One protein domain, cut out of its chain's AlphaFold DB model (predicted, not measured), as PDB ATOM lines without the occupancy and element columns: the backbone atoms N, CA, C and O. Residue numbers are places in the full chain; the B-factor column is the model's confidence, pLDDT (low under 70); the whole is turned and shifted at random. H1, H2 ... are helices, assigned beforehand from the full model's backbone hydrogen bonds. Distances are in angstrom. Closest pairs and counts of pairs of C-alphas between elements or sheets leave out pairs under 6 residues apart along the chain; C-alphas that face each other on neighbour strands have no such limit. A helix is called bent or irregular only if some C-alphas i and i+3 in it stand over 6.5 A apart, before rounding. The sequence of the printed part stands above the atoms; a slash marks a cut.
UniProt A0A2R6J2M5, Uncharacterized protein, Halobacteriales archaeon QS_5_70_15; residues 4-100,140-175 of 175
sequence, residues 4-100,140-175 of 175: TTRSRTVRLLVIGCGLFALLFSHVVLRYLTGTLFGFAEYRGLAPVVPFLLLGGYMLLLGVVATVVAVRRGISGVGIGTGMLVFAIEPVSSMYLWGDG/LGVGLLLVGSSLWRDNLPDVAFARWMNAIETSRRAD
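This is residues 4 to 100 and 140 to 175 of the 175 residues of an uncharacterized protein of Halobacteriales archaeon QS_5_70_15 (UniProt A0A2R6J2M5). The model is a loose, elongated bundle of long helices running roughly along one axis, with H4 turned about perpendicular to H1 near its start and residues 162 to 175 sticking out from the body. The bent helix H2 folds back on itself, so that its arms H2a and H2b run side by side; H1 meets H2a near residues 29 to 37, and the short H3 packs on both H1 and H2b. The printed part has 133 residues, with four named helices in the order H1, H2, H3, H4 and no named strand; the class is all helix, with 118 residues in the helices. The whole is loose, with a radius of gyration of the C-alphas of 18.6 A, and the C-alphas span 60 by 38 by 26 A.

The longest helix by residues is H2, residues 48 to 98, which was assigned as one helix by its hydrogen bonds but is bent: C-alphas 71 and 74 are 9.7 A apart. Its arms are H2a, residues 48 to 71, and H2b, residues 74 to 98. H2a and H2b touch, opposite ways at a shallow tilt of 21 degrees; their closest C-alphas are those of Ala 65 and Gly 80, 3.7 A apart. H2b is itself irregular, with C-alphas 87 and 90 at 6.8 A, and it has a kink of 45 degrees near residue 91. H3, residues 140 to 153, touches H2b, opposite ways at a shallow tilt of 8 degrees, with the C-alphas of Gly 82 and Gly 143 closest at 4.0 A. H1, residues 4 to 39, is the hub and touches three other helices. Its residues 11 to 23 touch H3, opposite ways at a shallow tilt of 27 degrees, and the closest C-alphas are those of Leu 19 and Leu 144, 6.6 A apart. H1 and H2b are close but not clearly touching, with the C-alphas of Arg 30 and Pro 90 closest at 7.3 A. H1, H2b and H3 form a bundle, helices running along one another. H1 and H2a form a helical hairpin: residues 29 to 37 touch residues 49 to 54, the closest C-alphas are those of Thr 33 and Pro 50, 5.3 A apart, and the tilt is shallow at 24 degrees. H4, residues 156 to 172, is about perpendicular to H1 at 83 degrees and touches it with residues 157 to 158 alone; the C-alphas of Arg 11 and Pro 157 are closest, 5.9 A apart. H4 is apart from H2a and H2b. In H2a, H3 and H4 every O i to N i+4 pair is within hydrogen-bond range, while H1 has 31 of 32 and H2b 18 of 21.

H1 begins at C-alpha 4, (-18.283, -23.697, 13.180), and measures 52.2 A from first to last C-alpha. H2a measures 33.8 A and H2b 34.9 A, with C-alpha 74 at (-6.801, -21.495, 34.951). H3 is 19.9 A long, and H4 is 24.4 A long, ending at C-alpha 172, (-15.915, 2.224, 8.024).

The two C-alphas farthest apart are those of Gly 44 and Arg 173, at 61.6 A. Residues 101 to 139 are not printed, and C-alphas 100 and 140 are 20.0 A apart across this cut. The link from H1 to H2a is short and that from H3 to H4 is tight. Residues 41 to 46 stand free, as do residues 92 to 98 of H2b and residues 162 to 175, of which 162 to 172 belong to H4. The mean pLDDT of the printed part is 81.6, and it is under 70 at residues 4 to 7, 39 to 46, 97 to 98, 100, 154 to 160 and 174 to 175.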
ATOM      1  N   THR A   4     -19.193 -22.991  12.268       56.28
ATOM      2  CA  THR A   4     -18.283 -23.697  13.180       56.28
ATOM      3  C   THR A   4     -16.934 -24.105  12.571       56.28
ATOM      4  O   THR A   4     -15.939 -24.161  13.290       56.28
ATOM      5  N   THR A   5     -16.853 -24.375  11.261       57.44
ATOM      6  CA  THR A   5     -15.563 -24.684  10.596       57.44
ATOM      7  C   THR A   5     -14.768 -23.416  10.306       57.44
ATOM      8  O   THR A   5     -13.556 -23.405  10.496       57.44
ATOM      9  N   ARG A   6     -15.446 -22.315   9.948       62.47
ATOM     10  CA  ARG A   6     -14.804 -21.010   9.731       62.47
ATOM     11  C   ARG A   6     -14.171 -20.460  11.015       62.47
ATOM     12  O   ARG A   6     -13.055 -19.954  10.947       62.47
ATOM     13  N   SER A   7     -14.830 -20.591  12.173       68.44
ATOM     14  CA  SER A   7     -14.261 -20.098  13.440       68.44
ATOM     15  C   SER A   7     -13.038 -20.904  13.888       68.44
ATOM     16  O   SER A   7     -12.043 -20.321  14.307       68.44
ATOM     17  N   ARG A   8     -13.043 -22.234  13.707       74.56
ATOM     18  CA  ARG A   8     -11.889 -23.087  14.041       74.56
ATOM     19  C   ARG A   8     -10.654 -22.767  13.203       74.56
ATOM     20  O   ARG A   8      -9.562 -22.692  13.759       74.56
ATOM     21  N   THR A   9     -10.813 -22.552  11.896       78.44
ATOM     22  CA  THR A   9      -9.686 -22.208  11.015       78.44
ATOM     23  C   THR A   9      -9.088 -20.848  11.369       78.44
ATOM     24  O   THR A   9      -7.870 -20.726  11.459       78.44
ATOM     25  N   VAL A  10      -9.925 -19.839  11.636       78.38
ATOM     26  CA  VAL A  10      -9.451 -18.510  12.064       78.38
ATOM     27  C   VAL A  10      -8.731 -18.602  13.410       78.38
ATOM     28  O   VAL A  10      -7.652 -18.039  13.569       78.38
ATOM     29  N   ARG A  11      -9.269 -19.373  14.357       80.06
ATOM     30  CA  ARG A  11      -8.647 -19.598  15.665       80.06
ATOM     31  C   ARG A  11      -7.288 -20.288  15.562       80.06
ATOM     32  O   ARG A  11      -6.346 -19.843  16.213       80.06
ATOM     33  N   LEU A  12      -7.162 -21.324  14.728       84.38
ATOM     34  CA  LEU A  12      -5.876 -21.974  14.442       84.38
ATOM     35  C   LEU A  12      -4.870 -20.992  13.853       84.38
ATOM     36  O   LEU A  12      -3.723 -20.983  14.279       84.38
ATOM     37  N   LEU A  13      -5.303 -20.163  12.904       85.94
ATOM     38  CA  LEU A  13      -4.432 -19.192  12.256       85.94
ATOM     39  C   LEU A  13      -3.940 -18.139  13.253       85.94
ATOM     40  O   LEU A  13      -2.743 -17.900  13.335       85.94
ATOM     41  N   VAL A  14      -4.828 -17.570  14.074       84.00
ATOM     42  CA  VAL A  14      -4.454 -16.575  15.093       84.00
ATOM     43  C   VAL A  14      -3.503 -17.171  16.132       84.00
ATOM     44  O   VAL A  14      -2.490 -16.555  16.461       84.00
ATOM     45  N   ILE A  15      -3.794 -18.377  16.632       87.62
ATOM     46  CA  ILE A  15      -2.927 -19.054  17.605       87.62
ATOM     47  C   ILE A  15      -1.585 -19.410  16.963       87.62
ATOM     48  O   ILE A  15      -0.547 -19.113  17.540       87.62
ATOM     49  N   GLY A  16      -1.595 -19.990  15.763       89.31
ATOM     50  CA  GLY A  16      -0.390 -20.357  15.023       89.31
ATOM     51  C   GLY A  16       0.506 -19.153  14.747       89.31
ATOM     52  O   GLY A  16       1.694 -19.198  15.051       89.31
ATOM     53  N   CYS A  17      -0.064 -18.045  14.269       90.56
ATOM     54  CA  CYS A  17       0.666 -16.794  14.067       90.56
ATOM     55  C   CYS A  17       1.217 -16.230  15.382       90.56
ATOM     56  O   CYS A  17       2.358 -15.784  15.409       90.56
ATOM     57  N   GLY A  18       0.447 -16.272  16.476       88.88
ATOM     58  CA  GLY A  18       0.907 -15.804  17.786       88.88
ATOM     59  C   GLY A  18       2.063 -16.637  18.347       88.88
ATOM     60  O   GLY A  18       3.043 -16.079  18.834       88.88
ATOM     61  N   LEU A  19       1.980 -17.964  18.234       92.94
ATOM     62  CA  LEU A  19       3.043 -18.884  18.647       92.94
ATOM     63  C   LEU A  19       4.296 -18.727  17.780       92.94
ATOM     64  O   LEU A  19       5.404 -18.689  18.313       92.94
ATOM     65  N   PHE A  20       4.126 -18.588  16.463       93.19
ATOM     66  CA  PHE A  20       5.231 -18.320  15.547       93.19
ATOM     67  C   PHE A  20       5.905 -16.986  15.867       93.19
ATOM     68  O   PHE A  20       7.124 -16.937  15.974       93.19
ATOM     69  N   ALA A  21       5.127 -15.919  16.077       93.25
ATOM     70  CA  ALA A  21       5.660 -14.612  16.441       93.25
ATOM     71  C   ALA A  21       6.430 -14.666  17.767       93.25
ATOM     72  O   ALA A  21       7.517 -14.098  17.854       93.25
ATOM     73  N   LEU A  22       5.915 -15.380  18.772       93.12
ATOM     74  CA  LEU A  22       6.602 -15.582  20.049       93.12
ATOM     75  C   LEU A  22       7.947 -16.294  19.857       93.12
ATOM     76  O   LEU A  22       8.973 -15.797  20.317       93.12
ATOM     77  N   LEU A  23       7.951 -17.422  19.136       94.12
ATOM     78  CA  LEU A  23       9.165 -18.193  18.871       94.12
ATOM     79  C   LEU A  23      10.176 -17.387  18.048       94.12
ATOM     80  O   LEU A  23      11.347 -17.324  18.404       94.12
ATOM     81  N   PHE A  24       9.727 -16.734  16.978       94.19
ATOM     82  CA  PHE A  24      10.569 -15.899  16.131       94.19
ATOM     83  C   PHE A  24      11.209 -14.763  16.931       94.19
ATOM     84  O   PHE A  24      12.421 -14.583  16.879       94.19
ATOM     85  N   SER A  25      10.418 -14.041  17.731       92.81
ATOM     86  CA  SER A  25      10.916 -12.950  18.577       92.81
ATOM     87  C   SER A  25      11.952 -13.449  19.584       92.81
ATOM     88  O   SER A  25      12.959 -12.784  19.812       92.81
ATOM     89  N   HIS A  26      11.728 -14.635  20.153       93.56
ATOM     90  CA  HIS A  26      12.662 -15.274  21.069       93.56
ATOM     91  C   HIS A  26      13.995 -15.622  20.388       93.56
ATOM     92  O   HIS A  26      15.056 -15.246  20.883       93.56
ATOM     93  N   VAL A  27      13.951 -16.270  19.218       91.69
ATOM     94  CA  VAL A  27      15.150 -16.608  18.430       91.69
ATOM     95  C   VAL A  27      15.912 -15.345  18.024       91.69
ATOM     96  O   VAL A  27      17.129 -15.284  18.193       91.69
ATOM     97  N   VAL A  28      15.208 -14.312  17.548       91.50
ATOM     98  CA  VAL A  28      15.805 -13.017  17.186       91.50
ATOM     99  C   VAL A  28      16.492 -12.379  18.389       91.50
ATOM    100  O   VAL A  28      17.620 -11.907  18.266       91.50
ATOM    101  N   LEU A  29      15.857 -12.389  19.561       90.94
ATOM    102  CA  LEU A  29      16.449 -11.844  20.777       90.94
ATOM    103  C   LEU A  29      17.717 -12.605  21.187       90.94
ATOM    104  O   LEU A  29      18.728 -11.973  21.491       90.94
ATOM    105  N   ARG A  30      17.694 -13.943  21.164       88.62
ATOM    106  CA  ARG A  30      18.868 -14.778  21.474       88.62
ATOM    107  C   ARG A  30      20.011 -14.502  20.498       88.62
ATOM    108  O   ARG A  30      21.137 -14.261  20.930       88.62
ATOM    109  N   TYR A  31      19.702 -14.416  19.205       87.31
ATOM    110  CA  TYR A  31      20.668 -14.072  18.164       87.31
ATOM    111  C   TYR A  31      21.276 -12.673  18.357       87.31
ATOM    112  O   TYR A  31      22.497 -12.508  18.309       87.31
ATOM    113  N   LEU A  32      20.445 -11.657  18.620       85.88
ATOM    114  CA  LEU A  32      20.899 -10.286  18.882       85.88
ATOM    115  C   LEU A  32      21.767 -10.214  20.137       85.88
ATOM    116  O   LEU A  32      22.797  -9.548  20.128       85.88
ATOM    117  N   THR A  33      21.380 -10.928  21.193       84.69
ATOM    118  CA  THR A  33      22.147 -10.991  22.439       84.69
ATOM    119  C   THR A  33      23.541 -11.565  22.171       84.69
ATOM    120  O   THR A  33      24.526 -10.906  22.491       84.69
ATOM    121  N   GLY A  34      23.642 -12.724  21.503       80.25
ATOM    122  CA  GLY A  34      24.930 -13.329  21.127       80.25
ATOM    123  C   GLY A  34      25.774 -12.432  20.213       80.25
ATOM    124  O   GLY A  34      26.978 -12.284  20.409       80.25
ATOM    125  N   THR A  35      25.129 -11.739  19.273       80.06
ATOM    126  CA  THR A  35      25.785 -10.754  18.402       80.06
ATOM    127  C   THR A  35      26.393  -9.603  19.216       80.06
ATOM    128  O   THR A  35      27.560  -9.261  19.029       80.06
ATOM    129  N   LEU A  36      25.635  -9.026  20.155       79.56
ATOM    130  CA  LEU A  36      26.091  -7.926  21.014       79.56
ATOM    131  C   LEU A  36      27.204  -8.348  21.984       79.56
ATOM    132  O   LEU A  36      28.052  -7.524  22.331       79.56
ATOM    133  N   PHE A  37      27.232  -9.614  22.408       77.25
ATOM    134  CA  PHE A  37      28.369 -10.162  23.148       77.25
ATOM    135  C   PHE A  37      29.640 -10.215  22.288       77.25
ATOM    136  O   PHE A  37      30.705  -9.864  22.782       77.25
ATOM    137  N   GLY A  38      29.530 -10.580  21.005       70.06
ATOM    138  CA  GLY A  38      30.689 -10.713  20.116       70.06
ATOM    139  C   GLY A  38      31.243  -9.404  19.529       70.06
ATOM    140  O   GLY A  38      32.402  -9.370  19.137       70.06
ATOM    141  N   PHE A  39      30.449  -8.328  19.437       68.06
ATOM    142  CA  PHE A  39      30.888  -7.061  18.816       68.06
ATOM    143  C   PHE A  39      31.488  -6.035  19.773       68.06
ATOM    144  O   PHE A  39      32.250  -5.169  19.344       68.06
ATOM    145  N   ALA A  40      31.103  -6.055  21.043       63.38
ATOM    146  CA  ALA A  40      31.541  -5.026  21.966       63.38
ATOM    147  C   ALA A  40      32.875  -5.427  22.608       63.38
ATOM    148  O   ALA A  40      32.979  -6.409  23.336       63.38
ATOM    149  N   GLU A  41      33.911  -4.628  22.352       61.75
ATOM    150  CA  GLU A  41      35.154  -4.691  23.112       61.75
ATOM    151  C   GLU A  41      34.881  -4.207  24.535       61.75
ATOM    152  O   GLU A  41      34.952  -3.016  24.842       61.75
ATOM    153  N   TYR A  42      34.561  -5.133  25.431       61.31
ATOM    154  CA  TYR A  42      34.215  -4.754  26.793       61.31
ATOM    155  C   TYR A  42      35.418  -4.277  27.623       61.31
ATOM    156  O   TYR A  42      35.209  -3.789  28.721       61.31
ATOM    157  N   ARG A  43      36.669  -4.340  27.131       56.59
ATOM    158  CA  ARG A  43      37.892  -3.827  27.807       56.59
ATOM    159  C   ARG A  43      37.970  -4.146  29.318       56.59
ATOM    160  O   ARG A  43      38.455  -3.337  30.102       56.59
ATOM    161  N   GLY A  44      37.475  -5.316  29.734       56.78
ATOM    162  CA  GLY A  44      37.421  -5.744  31.141       56.78
ATOM    163  C   GLY A  44      36.205  -5.258  31.951       56.78
ATOM    164  O   GLY A  44      36.082  -5.605  33.121       56.78
ATOM    165  N   LEU A  45      35.295  -4.488  31.355       56.78
ATOM    166  CA  LEU A  45      33.980  -4.154  31.907       56.78
ATOM    167  C   LEU A  45      33.006  -5.324  31.720       56.78
ATOM    168  O   LEU A  45      33.118  -6.112  30.783       56.78
ATOM    169  N   ALA A  46      32.013  -5.430  32.602       62.59
ATOM    170  CA  ALA A  46      30.929  -6.383  32.409       62.59
ATOM    171  C   ALA A  46      30.131  -6.026  31.135       62.59
ATOM    172  O   ALA A  46      29.899  -4.839  30.879       62.59
ATOM    173  N   PRO A  47      29.660  -7.012  30.354       71.31
ATOM    174  CA  PRO A  47      28.841  -6.773  29.174       71.31
ATOM    175  C   PRO A  47      27.408  -6.372  29.539       71.31
ATOM    176  O   PRO A  47      26.454  -7.132  29.392       71.31
ATOM    177  N   VAL A  48      27.257  -5.145  30.048       78.44
ATOM    178  CA  VAL A  48      26.003  -4.641  30.627       78.44
ATOM    179  C   VAL A  48      24.875  -4.606  29.594       78.44
ATOM    180  O   VAL A  48      23.745  -4.950  29.920       78.44
ATOM    181  N   VAL A  49      25.155  -4.222  28.344       79.88
ATOM    182  CA  VAL A  49      24.117  -4.032  27.314       79.88
ATOM    183  C   VAL A  49      23.390  -5.344  26.954       79.88
ATOM    184  O   VAL A  49      22.160  -5.354  27.033       79.88
ATOM    185  N   PRO A  50      24.077  -6.462  26.636       79.19
ATOM    186  CA  PRO A  50      23.418  -7.757  26.456       79.19
ATOM    187  C   PRO A  50      22.610  -8.212  27.676       79.19
ATOM    188  O   PRO A  50      21.492  -8.701  27.522       79.19
ATOM    189  N   PHE A  51      23.130  -8.007  28.893       83.56
ATOM    190  CA  PHE A  51      22.414  -8.370  30.118       83.56
ATOM    191  C   PHE A  51      21.176  -7.506  30.364       83.56
ATOM    192  O   PHE A  51      20.163  -8.026  30.824       83.56
ATOM    193  N   LEU A  52      21.214  -6.211  30.036       86.06
ATOM    194  CA  LEU A  52      20.043  -5.336  30.110       86.06
ATOM    195  C   LEU A  52      18.967  -5.758  29.110       86.06
ATOM    196  O   LEU A  52      17.788  -5.775  29.460       86.06
ATOM    197  N   LEU A  53      19.358  -6.127  27.888       86.88
ATOM    198  CA  LEU A  53      18.427  -6.604  26.867       86.88
ATOM    199  C   LEU A  53      17.774  -7.926  27.292       86.88
ATOM    200  O   LEU A  53      16.551  -8.061  27.225       86.88
ATOM    201  N   LEU A  54      18.573  -8.861  27.812       87.38
ATOM    202  CA  LEU A  54      18.078 -10.133  28.325       87.38
ATOM    203  C   LEU A  54      17.182  -9.945  29.558       87.38
ATOM    204  O   LEU A  54      16.071 -10.467  29.599       87.38
ATOM    205  N   GLY A  55      17.623  -9.151  30.535       88.94
ATOM    206  CA  GLY A  55      16.861  -8.849  31.744       88.94
ATOM    207  C   GLY A  55      15.553  -8.119  31.446       88.94
ATOM    208  O   GLY A  55      14.516  -8.459  32.011       88.94
ATOM    209  N   GLY A  56      15.563  -7.170  30.506       92.19
ATOM    210  CA  GLY A  56      14.365  -6.476  30.037       92.19
ATOM    211  C   GLY A  56      13.371  -7.421  29.363       92.19
ATOM    212  O   GLY A  56      12.175  -7.356  29.642       92.19
ATOM    213  N   TYR A  57      13.857  -8.349  28.539       91.56
ATOM    214  CA  TYR A  57      13.033  -9.395  27.936       91.56
ATOM    215  C   TYR A  57      12.420 -10.337  28.982       91.56
ATOM    216  O   TYR A  57      11.213 -10.584  28.958       91.56
ATOM    217  N   MET A  58      13.221 -10.809  29.941       92.69
ATOM    218  CA  MET A  58      12.741 -11.650  31.040       92.69
ATOM    219  C   MET A  58      11.688 -10.931  31.883       92.69
ATOM    220  O   MET A  58      10.663 -11.519  32.224       92.69
ATOM    221  N   LEU A  59      11.915  -9.653  32.193       93.50
ATOM    222  CA  LEU A  59      10.981  -8.836  32.959       93.50
ATOM    223  C   LEU A  59       9.689  -8.603  32.177       93.50
ATOM    224  O   LEU A  59       8.611  -8.742  32.749       93.50
ATOM    225  N   LEU A  60       9.771  -8.319  30.875       94.12
ATOM    226  CA  LEU A  60       8.603  -8.168  30.009       94.12
ATOM    227  C   LEU A  60       7.756  -9.443  30.008       94.12
ATOM    228  O   LEU A  60       6.550  -9.379  30.250       94.12
ATOM    229  N   LEU A  61       8.378 -10.603  29.785       92.00
ATOM    230  CA  LEU A  61       7.674 -11.880  29.817       92.00
ATOM    231  C   LEU A  61       7.127 -12.217  31.200       92.00
ATOM    232  O   LEU A  61       6.007 -12.712  31.295       92.00
ATOM    233  N   GLY A  62       7.866 -11.907  32.264       89.12
ATOM    234  CA  GLY A  62       7.409 -12.062  33.642       89.12
ATOM    235  C   GLY A  62       6.171 -11.215  33.931       89.12
ATOM    236  O   GLY A  62       5.168 -11.735  34.411       89.12
ATOM    237  N   VAL A  63       6.186  -9.934  33.552       91.94
ATOM    238  CA  VAL A  63       5.033  -9.030  33.695       91.94
ATOM    239  C   VAL A  63       3.841  -9.543  32.891       91.94
ATOM    240  O   VAL A  63       2.734  -9.620  33.425       91.94
ATOM    241  N   VAL A  64       4.047  -9.943  31.631       89.38
ATOM    242  CA  VAL A  64       2.985 -10.528  30.798       89.38
ATOM    243  C   VAL A  64       2.428 -11.792  31.453       89.38
ATOM    244  O   VAL A  64       1.208 -11.934  31.548       89.38
ATOM    245  N   ALA A  65       3.289 -12.670  31.966       89.25
ATOM    246  CA  ALA A  65       2.885 -13.894  32.639       89.25
ATOM    247  C   ALA A  65       2.013 -13.612  33.865       89.25
ATOM    248  O   ALA A  65       0.931 -14.187  33.993       89.25
ATOM    249  N   THR A  66       2.436 -12.688  34.732       88.50
ATOM    250  CA  THR A  66       1.679 -12.300  35.928       88.50
ATOM    251  C   THR A  66       0.339 -11.674  35.556       88.50
ATOM    252  O   THR A  66      -0.698 -12.069  36.086       88.50
ATOM    253  N   VAL A  67       0.326 -10.730  34.612       88.62
ATOM    254  CA  VAL A  67      -0.904 -10.053  34.176       88.62
ATOM    255  C   VAL A  67      -1.899 -11.053  33.591       88.62
ATOM    256  O   VAL A  67      -3.093 -10.984  33.891       88.62
ATOM    257  N   VAL A  68      -1.431 -11.993  32.768       84.81
ATOM    258  CA  VAL A  68      -2.290 -13.007  32.153       84.81
ATOM    259  C   VAL A  68      -2.799 -14.006  33.192       84.81
ATOM    260  O   VAL A  68      -3.998 -14.285  33.203       84.81
ATOM    261  N   ALA A  69      -1.945 -14.473  34.107       83.69
ATOM    262  CA  ALA A  69      -2.337 -15.383  35.181       83.69
ATOM    263  C   ALA A  69      -3.423 -14.777  36.083       83.69
ATOM    264  O   ALA A  69      -4.436 -15.420  36.349       83.69
ATOM    265  N   VAL A  70      -3.267 -13.509  36.480       85.00
ATOM    266  CA  VAL A  70      -4.231 -12.809  37.345       85.00
ATOM    267  C   VAL A  70      -5.564 -12.567  36.633       85.00
ATOM    268  O   VAL A  70      -6.625 -12.682  37.240       85.00
ATOM    269  N   ARG A  71      -5.543 -12.230  35.338       82.56
ATOM    270  CA  ARG A  71      -6.752 -11.791  34.618       82.56
ATOM    271  C   ARG A  71      -7.583 -12.917  34.006       82.56
ATOM    272  O   ARG A  71      -8.688 -12.641  33.542       82.56
ATOM    273  N   ARG A  72      -7.055 -14.139  33.905       72.38
ATOM    274  CA  ARG A  72      -7.648 -15.194  33.057       72.38
ATOM    275  C   ARG A  72      -7.891 -16.526  33.771       72.38
ATOM    276  O   ARG A  72      -8.328 -17.471  33.127       72.38
ATOM    277  N   GLY A  73      -7.643 -16.634  35.075       75.81
ATOM    278  CA  GLY A  73      -7.881 -17.881  35.810       75.81
ATOM    279  C   GLY A  73      -7.012 -19.039  35.294       75.81
ATOM    280  O   GLY A  73      -5.842 -18.842  34.980       75.81
ATOM    281  N   ILE A  74      -7.567 -20.253  35.202       77.81
ATOM    282  CA  ILE A  74      -6.801 -21.495  34.951       77.81
ATOM    283  C   ILE A  74      -6.071 -21.489  33.593       77.81
ATOM    284  O   ILE A  74      -4.912 -21.890  33.510       77.81
ATOM    285  N   SER A  75      -6.709 -21.012  32.527       77.38
ATOM    286  CA  SER A  75      -6.075 -20.837  31.210       77.38
ATOM    287  C   SER A  75      -4.996 -19.750  31.232       77.38
ATOM    288  O   SER A  75      -3.957 -19.882  30.585       77.38
ATOM    289  N   GLY A  76      -5.202 -18.706  32.038       80.56
ATOM    290  CA  GLY A  76      -4.206 -17.681  32.332       80.56
ATOM    291  C   GLY A  76      -2.931 -18.229  32.938       80.56
ATOM    292  O   GLY A  76      -1.844 -17.812  32.548       80.56
ATOM    293  N   VAL A  77      -3.061 -19.184  33.861       85.25
ATOM    294  CA  VAL A  77      -1.915 -19.857  34.480       85.25
ATOM    295  C   VAL A  77      -1.108 -20.607  33.425       85.25
ATOM    296  O   VAL A  77       0.105 -20.469  33.398       85.25
ATOM    297  N   GLY A  78      -1.750 -21.335  32.507       85.56
ATOM    298  CA  GLY A  78      -1.029 -22.055  31.452       85.56
ATOM    299  C   GLY A  78      -0.271 -21.130  30.493       85.56
ATOM    300  O   GLY A  78       0.900 -21.380  30.199       85.56
ATOM    301  N   ILE A  79      -0.880 -20.015  30.071       87.56
ATOM    302  CA  ILE A  79      -0.182 -18.993  29.271       87.56
ATOM    303  C   ILE A  79       0.961 -18.371  30.083       87.56
ATOM    304  O   ILE A  79       2.067 -18.243  29.568       87.56
ATOM    305  N   GLY A  80       0.715 -18.014  31.346       89.25
ATOM    306  CA  GLY A  80       1.714 -17.401  32.216       89.25
ATOM    307  C   GLY A  80       2.917 -18.307  32.459       89.25
ATOM    308  O   GLY A  80       4.051 -17.882  32.262       89.25
ATOM    309  N   THR A  81       2.686 -19.576  32.788       91.62
ATOM    310  CA  THR A  81       3.749 -20.573  32.943       91.62
ATOM    311  C   THR A  81       4.516 -20.762  31.641       91.62
ATOM    312  O   THR A  81       5.741 -20.776  31.664       91.62
ATOM    313  N   GLY A  82       3.832 -20.834  30.495       92.31
ATOM    314  CA  GLY A  82       4.502 -20.910  29.199       92.31
ATOM    315  C   GLY A  82       5.406 -19.699  28.927       92.31
ATOM    316  O   GLY A  82       6.552 -19.873  28.528       92.31
ATOM    317  N   MET A  83       4.944 -18.482  29.229       92.94
ATOM    318  CA  MET A  83       5.752 -17.259  29.114       92.94
ATOM    319  C   MET A  83       6.946 -17.251  30.079       92.94
ATOM    320  O   MET A  83       8.033 -16.823  29.699       92.94
ATOM    321  N   LEU A  84       6.787 -17.766  31.301       92.88
ATOM    322  CA  LEU A  84       7.898 -17.920  32.245       92.88
ATOM    323  C   LEU A  84       8.939 -18.927  31.749       92.88
ATOM    324  O   LEU A  84      10.129 -18.678  31.900       92.88
ATOM    325  N   VAL A  85       8.520 -20.022  31.109       93.19
ATOM    326  CA  VAL A  85       9.452 -20.970  30.479       93.19
ATOM    327  C   VAL A  85      10.286 -20.265  29.402       93.19
ATOM    328  O   VAL A  85      11.505 -20.395  29.408       93.19
ATOM    329  N   PHE A  86       9.665 -19.437  28.557       92.06
ATOM    330  CA  PHE A  86      10.368 -18.601  27.570       92.06
ATOM    331  C   PHE A  86      11.287 -17.532  28.184       92.06
ATOM    332  O   PHE A  86      12.230 -17.090  27.527       92.06
ATOM    333  N   ALA A  87      11.001 -17.081  29.408       92.56
ATOM    334  CA  ALA A  87      11.843 -16.138  30.140       92.56
ATOM    335  C   ALA A  87      13.048 -16.831  30.790       92.56
ATOM    336  O   ALA A  87      14.123 -16.251  30.862       92.56
ATOM    337  N   ILE A  88      12.879 -18.065  31.268       91.69
ATOM    338  CA  ILE A  88      13.933 -18.842  31.934       91.69
ATOM    339  C   ILE A  88      14.859 -19.511  30.918       91.69
ATOM    340  O   ILE A  88      16.039 -19.700  31.211       91.69
ATOM    341  N   GLU A  89      14.347 -19.845  29.731       91.88
ATOM    342  CA  GLU A  89      15.103 -20.525  28.679       91.88
ATOM    343  C   GLU A  89      16.495 -19.915  28.442       91.88
ATOM    344  O   GLU A  89      17.455 -20.673  28.595       91.88
ATOM    345  N   PRO A  90      16.659 -18.589  28.238       86.56
ATOM    346  CA  PRO A  90      17.958 -18.007  27.904       86.56
ATOM    347  C   PRO A  90      18.984 -18.128  29.031       86.56
ATOM    348  O   PRO A  90      20.188 -18.133  28.803       86.56
ATOM    349  N   VAL A  91      18.498 -18.163  30.274       85.94
ATOM    350  CA  VAL A  91      19.336 -18.349  31.456       85.94
ATOM    351  C   VAL A  91      19.753 -19.811  31.527       85.94
ATOM    352  O   VAL A  91      20.927 -20.122  31.688       85.94
ATOM    353  N   SER A  92      18.799 -20.725  31.358       84.00
ATOM    354  CA  SER A  92      19.088 -22.155  31.388       84.00
ATOM    355  C   SER A  92      20.042 -22.583  30.268       84.00
ATOM    356  O   SER A  92      20.957 -23.353  30.538       84.00
ATOM    357  N   SER A  93      19.879 -22.050  29.053       82.12
ATOM    358  CA  SER A  93      20.747 -22.293  27.898       82.12
ATOM    359  C   SER A  93      22.183 -21.856  28.178       82.12
ATOM    360  O   SER A  93      23.098 -22.674  28.089       82.12
ATOM    361  N   MET A  94      22.355 -20.622  28.669       77.94
ATOM    362  CA  MET A  94      23.652 -20.079  29.079       77.94
ATOM    363  C   MET A  94      24.369 -20.961  30.107       77.94
ATOM    364  O   MET A  94      25.549 -21.250  29.929       77.94
ATOM    365  N   TYR A  95      23.683 -21.392  31.173       75.69
ATOM    366  CA  TYR A  95      24.321 -22.118  32.280       75.69
ATOM    367  C   TYR A  95      24.490 -23.626  32.049       75.69
ATOM    368  O   TYR A  95      25.447 -24.203  32.560       75.69
ATOM    369  N   LEU A  96      23.560 -24.284  31.347       73.94
ATOM    370  CA  LEU A  96      23.538 -25.750  31.224       73.94
ATOM    371  C   LEU A  96      24.127 -26.260  29.907       73.94
ATOM    372  O   LEU A  96      24.672 -27.361  29.887       73.94
ATOM    373  N   TRP A  97      24.009 -25.489  28.826       67.38
ATOM    374  CA  TRP A  97      24.482 -25.884  27.493       67.38
ATOM    375  C   TRP A  97      25.631 -25.016  26.980       67.38
ATOM    376  O   TRP A  97      26.205 -25.335  25.946       67.38
ATOM    377  N   GLY A  98      26.013 -23.990  27.746       64.31
ATOM    378  CA  GLY A  98      27.214 -23.203  27.512       64.31
ATOM    379  C   GLY A  98      27.087 -22.321  26.279       64.31
ATOM    380  O   GLY A  98      27.616 -22.648  25.220       64.31
ATOM    381  N   ASP A  99      26.444 -21.162  26.433       74.56
ATOM    382  CA  ASP A  99      26.683 -20.070  25.486       74.56
ATOM    383  C   ASP A  99      28.173 -19.710  25.582       74.56
ATOM    384  O   ASP A  99      28.674 -19.354  26.653       74.56
ATOM    385  N   GLY A 100      28.899 -19.875  24.481       68.12
ATOM    386  CA  GLY A 100      30.344 -19.702  24.445       68.12
ATOM    387  C   GLY A 100      30.705 -18.464  23.650       68.12
ATOM    388  O   GLY A 100      30.139 -18.229  22.591       68.12
ATOM    389  N   LEU A 140      11.547 -24.615  25.010       91.12
ATOM    390  CA  LEU A 140      10.744 -23.890  24.023       91.12
ATOM    391  C   LEU A 140       9.503 -24.682  23.603       91.12
ATOM    392  O   LEU A 140       8.405 -24.126  23.552       91.12
ATOM    393  N   GLY A 141       9.643 -25.989  23.372       91.62
ATOM    394  CA  GLY A 141       8.529 -26.877  23.051       91.62
ATOM    395  C   GLY A 141       7.483 -26.933  24.165       91.62
ATOM    396  O   GLY A 141       6.290 -26.778  23.900       91.62
ATOM    397  N   VAL A 142       7.916 -27.085  25.421       92.31
ATOM    398  CA  VAL A 142       7.022 -27.071  26.592       92.31
ATOM    399  C   VAL A 142       6.314 -25.721  26.725       92.31
ATOM    400  O   VAL A 142       5.096 -25.685  26.902       92.31
ATOM    401  N   GLY A 143       7.042 -24.611  26.582       91.88
ATOM    402  CA  GLY A 143       6.478 -23.262  26.625       91.88
ATOM    403  C   GLY A 143       5.409 -23.046  25.551       91.88
ATOM    404  O   GLY A 143       4.298 -22.609  25.858       91.88
ATOM    405  N   LEU A 144       5.701 -23.425  24.302       93.44
ATOM    406  CA  LEU A 144       4.761 -23.331  23.181       93.44
ATOM    407  C   LEU A 144       3.516 -24.187  23.403       93.44
ATOM    408  O   LEU A 144       2.405 -23.734  23.126       93.44
ATOM    409  N   LEU A 145       3.682 -25.402  23.923       92.06
ATOM    410  CA  LEU A 145       2.570 -26.307  24.187       92.06
ATOM    411  C   LEU A 145       1.651 -25.763  25.288       92.06
ATOM    412  O   LEU A 145       0.427 -25.818  25.152       92.06
ATOM    413  N   LEU A 146       2.215 -25.179  26.348       90.12
ATOM    414  CA  LEU A 146       1.450 -24.547  27.427       90.12
ATOM    415  C   LEU A 146       0.672 -23.318  26.940       90.12
ATOM    416  O   LEU A 146      -0.536 -23.228  27.181       90.12
ATOM    417  N   VAL A 147       1.319 -22.409  26.202       89.62
ATOM    418  CA  VAL A 147       0.652 -21.224  25.633       89.62
ATOM    419  C   VAL A 147      -0.415 -21.651  24.622       89.62
ATOM    420  O   VAL A 147      -1.568 -21.229  24.717       89.62
ATOM    421  N   GLY A 148      -0.059 -22.530  23.684       88.31
ATOM    422  CA  GLY A 148      -0.934 -22.980  22.607       88.31
ATOM    423  C   GLY A 148      -2.172 -23.714  23.112       88.31
ATOM    424  O   GLY A 148      -3.289 -23.364  22.732       88.31
ATOM    425  N   SER A 149      -2.006 -24.684  24.016       86.75
ATOM    426  CA  SER A 149      -3.133 -25.432  24.591       86.75
ATOM    427  C   SER A 149      -4.068 -24.545  25.416       86.75
ATOM    428  O   SER A 149      -5.285 -24.736  25.387       86.75
ATOM    429  N   SER A 150      -3.527 -23.537  26.102       85.06
ATOM    430  CA  SER A 150      -4.315 -22.597  26.902       85.06
ATOM    431  C   SER A 150      -5.111 -21.626  26.031       85.06
ATOM    432  O   SER A 150      -6.308 -21.442  26.256       85.06
ATOM    433  N   LEU A 151      -4.499 -21.083  24.972       84.56
ATOM    434  CA  LEU A 151      -5.196 -20.279  23.957       84.56
ATOM    435  C   LEU A 151      -6.245 -21.097  23.187       84.56
ATOM    436  O   LEU A 151      -7.287 -20.579  22.784       84.56
ATOM    437  N   TRP A 152      -5.993 -22.391  22.992       82.50
ATOM    438  CA  TRP A 152      -6.937 -23.304  22.354       82.50
ATOM    439  C   TRP A 152      -8.121 -23.685  23.248       82.50
ATOM    440  O   TRP A 152      -9.177 -24.054  22.742       82.50
ATOM    441  N   ARG A 153      -7.982 -23.601  24.573       77.19
ATOM    442  CA  ARG A 153      -9.094 -23.832  25.508       77.19
ATOM    443  C   ARG A 153      -9.932 -22.573  25.708       77.19
ATOM    444  O   ARG A 153     -11.154 -22.659  25.692       77.19
ATOM    445  N   ASP A 154      -9.305 -21.404  25.780       69.12
ATOM    446  CA  ASP A 154     -10.017 -20.135  25.950       69.12
ATOM    447  C   ASP A 154     -10.558 -19.562  24.640       69.12
ATOM    448  O   ASP A 154      -9.815 -19.401  23.678       69.12
ATOM    449  N   ASN A 155     -11.806 -19.083  24.626       65.75
ATOM    450  CA  ASN A 155     -12.408 -18.357  23.485       65.75
ATOM    451  C   ASN A 155     -11.787 -16.962  23.230       65.75
ATOM    452  O   ASN A 155     -12.360 -16.109  22.558       65.75
ATOM    453  N   LEU A 156     -10.601 -16.716  23.779       64.50
ATOM    454  CA  LEU A 156      -9.795 -15.510  23.662       64.50
ATOM    455  C   LEU A 156      -9.569 -15.048  22.218       64.50
ATOM    456  O   LEU A 156      -9.811 -13.869  21.951       64.50
ATOM    457  N   PRO A 157      -9.136 -15.931  21.295       61.78
ATOM    458  CA  PRO A 157      -8.900 -15.545  19.909       61.78
ATOM    459  C   PRO A 157     -10.196 -15.108  19.231       61.78
ATOM    460  O   PRO A 157     -10.209 -14.108  18.522       61.78
ATOM    461  N   ASP A 158     -11.296 -15.805  19.523       66.31
ATOM    462  CA  ASP A 158     -12.613 -15.514  18.959       66.31
ATOM    463  C   ASP A 158     -13.137 -14.155  19.461       66.31
ATOM    464  O   ASP A 158     -13.610 -13.336  18.674       66.31
ATOM    465  N   VAL A 159     -12.982 -13.861  20.758       67.00
ATOM    466  CA  VAL A 159     -13.380 -12.572  21.358       67.00
ATOM    467  C   VAL A 159     -12.505 -11.419  20.859       67.00
ATOM    468  O   VAL A 159     -13.019 -10.337  20.578       67.00
ATOM    469  N   ALA A 160     -11.190 -11.620  20.746       67.25
ATOM    470  CA  ALA A 160     -10.277 -10.604  20.226       67.25
ATOM    471  C   ALA A 160     -10.562 -10.302  18.749       67.25
ATOM    472  O   ALA A 160     -10.652  -9.134  18.369       67.25
ATOM    473  N   PHE A 161     -10.788 -11.342  17.944       73.25
ATOM    474  CA  PHE A 161     -11.153 -11.207  16.538       73.25
ATOM    475  C   PHE A 161     -12.499 -10.493  16.364       73.25
ATOM    476  O   PHE A 161     -12.598  -9.568  15.563       73.25
ATOM    477  N   ALA A 162     -13.514 -10.843  17.161       73.50
ATOM    478  CA  ALA A 162     -14.807 -10.162  17.139       73.50
ATOM    479  C   ALA A 162     -14.689  -8.670  17.501       73.50
ATOM    480  O   ALA A 162     -15.307  -7.826  16.855       73.50
ATOM    481  N   ARG A 163     -13.862  -8.319  18.497       79.12
ATOM    482  CA  ARG A 163     -13.597  -6.912  18.854       79.12
ATOM    483  C   ARG A 163     -12.898  -6.152  17.732       79.12
ATOM    484  O   ARG A 163     -13.257  -5.010  17.472       79.12
ATOM    485  N   TRP A 164     -11.921  -6.774  17.079       80.38
ATOM    486  CA  TRP A 164     -11.211  -6.170  15.955       80.38
ATOM    487  C   TRP A 164     -12.129  -5.949  14.748       80.38
ATOM    488  O   TRP A 164     -12.155  -4.853  14.198       80.38
ATOM    489  N   MET A 165     -12.949  -6.945  14.401       82.44
ATOM    490  CA  MET A 165     -13.968  -6.818  13.355       82.44
ATOM    491  C   MET A 165     -14.954  -5.686  13.656       82.44
ATOM    492  O   MET A 165     -15.186  -4.843  12.795       82.44
ATOM    493  N   ASN A 166     -15.460  -5.607  14.891       82.88
ATOM    494  CA  ASN A 166     -16.332  -4.507  15.303       82.88
ATOM    495  C   ASN A 166     -15.638  -3.144  15.164       82.88
ATOM    496  O   ASN A 166     -16.261  -2.207  14.680       82.88
ATOM    497  N   ALA A 167     -14.358  -3.032  15.535       82.19
ATOM    498  CA  ALA A 167     -13.603  -1.786  15.407       82.19
ATOM    499  C   ALA A 167     -13.442  -1.338  13.939       82.19
ATOM    500  O   ALA A 167     -13.590  -0.153  13.639       82.19
ATOM    501  N   ILE A 168     -13.199  -2.281  13.020       86.44
ATOM    502  CA  ILE A 168     -13.131  -2.010  11.573       86.44
ATOM    503  C   ILE A 168     -14.495  -1.587  11.024       86.44
ATOM    504  O   ILE A 168     -14.593  -0.675  10.206       86.44
ATOM    505  N   GLU A 169     -15.570  -2.247  11.449       85.88
ATOM    506  CA  GLU A 169     -16.915  -1.886  11.001       85.88
ATOM    507  C   GLU A 169     -17.331  -0.502  11.502       85.88
ATOM    508  O   GLU A 169     -17.980   0.239  10.767       85.88
ATOM    509  N   THR A 170     -16.937  -0.129  12.723       83.56
ATOM    510  CA  THR A 170     -17.192   1.212  13.259       83.56
ATOM    511  C   THR A 170     -16.392   2.293  12.545       83.56
ATOM    512  O   THR A 170     -16.957   3.348  12.281       83.56
ATOM    513  N   SER A 171     -15.124   2.048  12.187       80.44
ATOM    514  CA  SER A 171     -14.334   3.035  11.440       80.44
ATOM    515  C   SER A 171     -14.881   3.233  10.028       80.44
ATOM    516  O   SER A 171     -15.017   4.361   9.585       80.44
ATOM    517  N   ARG A 172     -15.322   2.157   9.367       79.56
ATOM    518  CA  ARG A 172     -15.915   2.224   8.024       79.56
ATOM    519  C   ARG A 172     -17.261   2.959   7.957       79.56
ATOM    520  O   ARG A 172     -17.646   3.389   6.881       79.56
ATOM    521  N   ARG A 173     -18.014   3.038   9.060       80.19
ATOM    522  CA  ARG A 173     -19.296   3.772   9.127       80.19
ATOM    523  C   ARG A 173     -19.133   5.245   9.510       80.19
ATOM    524  O   ARG A 173     -20.124   5.967   9.503       80.19
ATOM    525  N   ALA A 174     -17.935   5.643   9.935       69.50
ATOM    526  CA  ALA A 174     -17.621   7.017  10.306       69.50
ATOM    527  C   ALA A 174     -17.137   7.863   9.111       69.50
ATOM    528  O   ALA A 174     -17.095   9.086   9.239       69.50
ATOM    529  N   ASP A 175     -16.821   7.210   7.988       57.94
ATOM    530  CA  ASP A 175     -16.527   7.798   6.673       57.94
ATOM    531  C   ASP A 175     -17.780   7.788   5.775       57.94
ATOM    532  O   ASP A 175     -17.960   8.752   4.997       57.94
TER     533      ASP A 175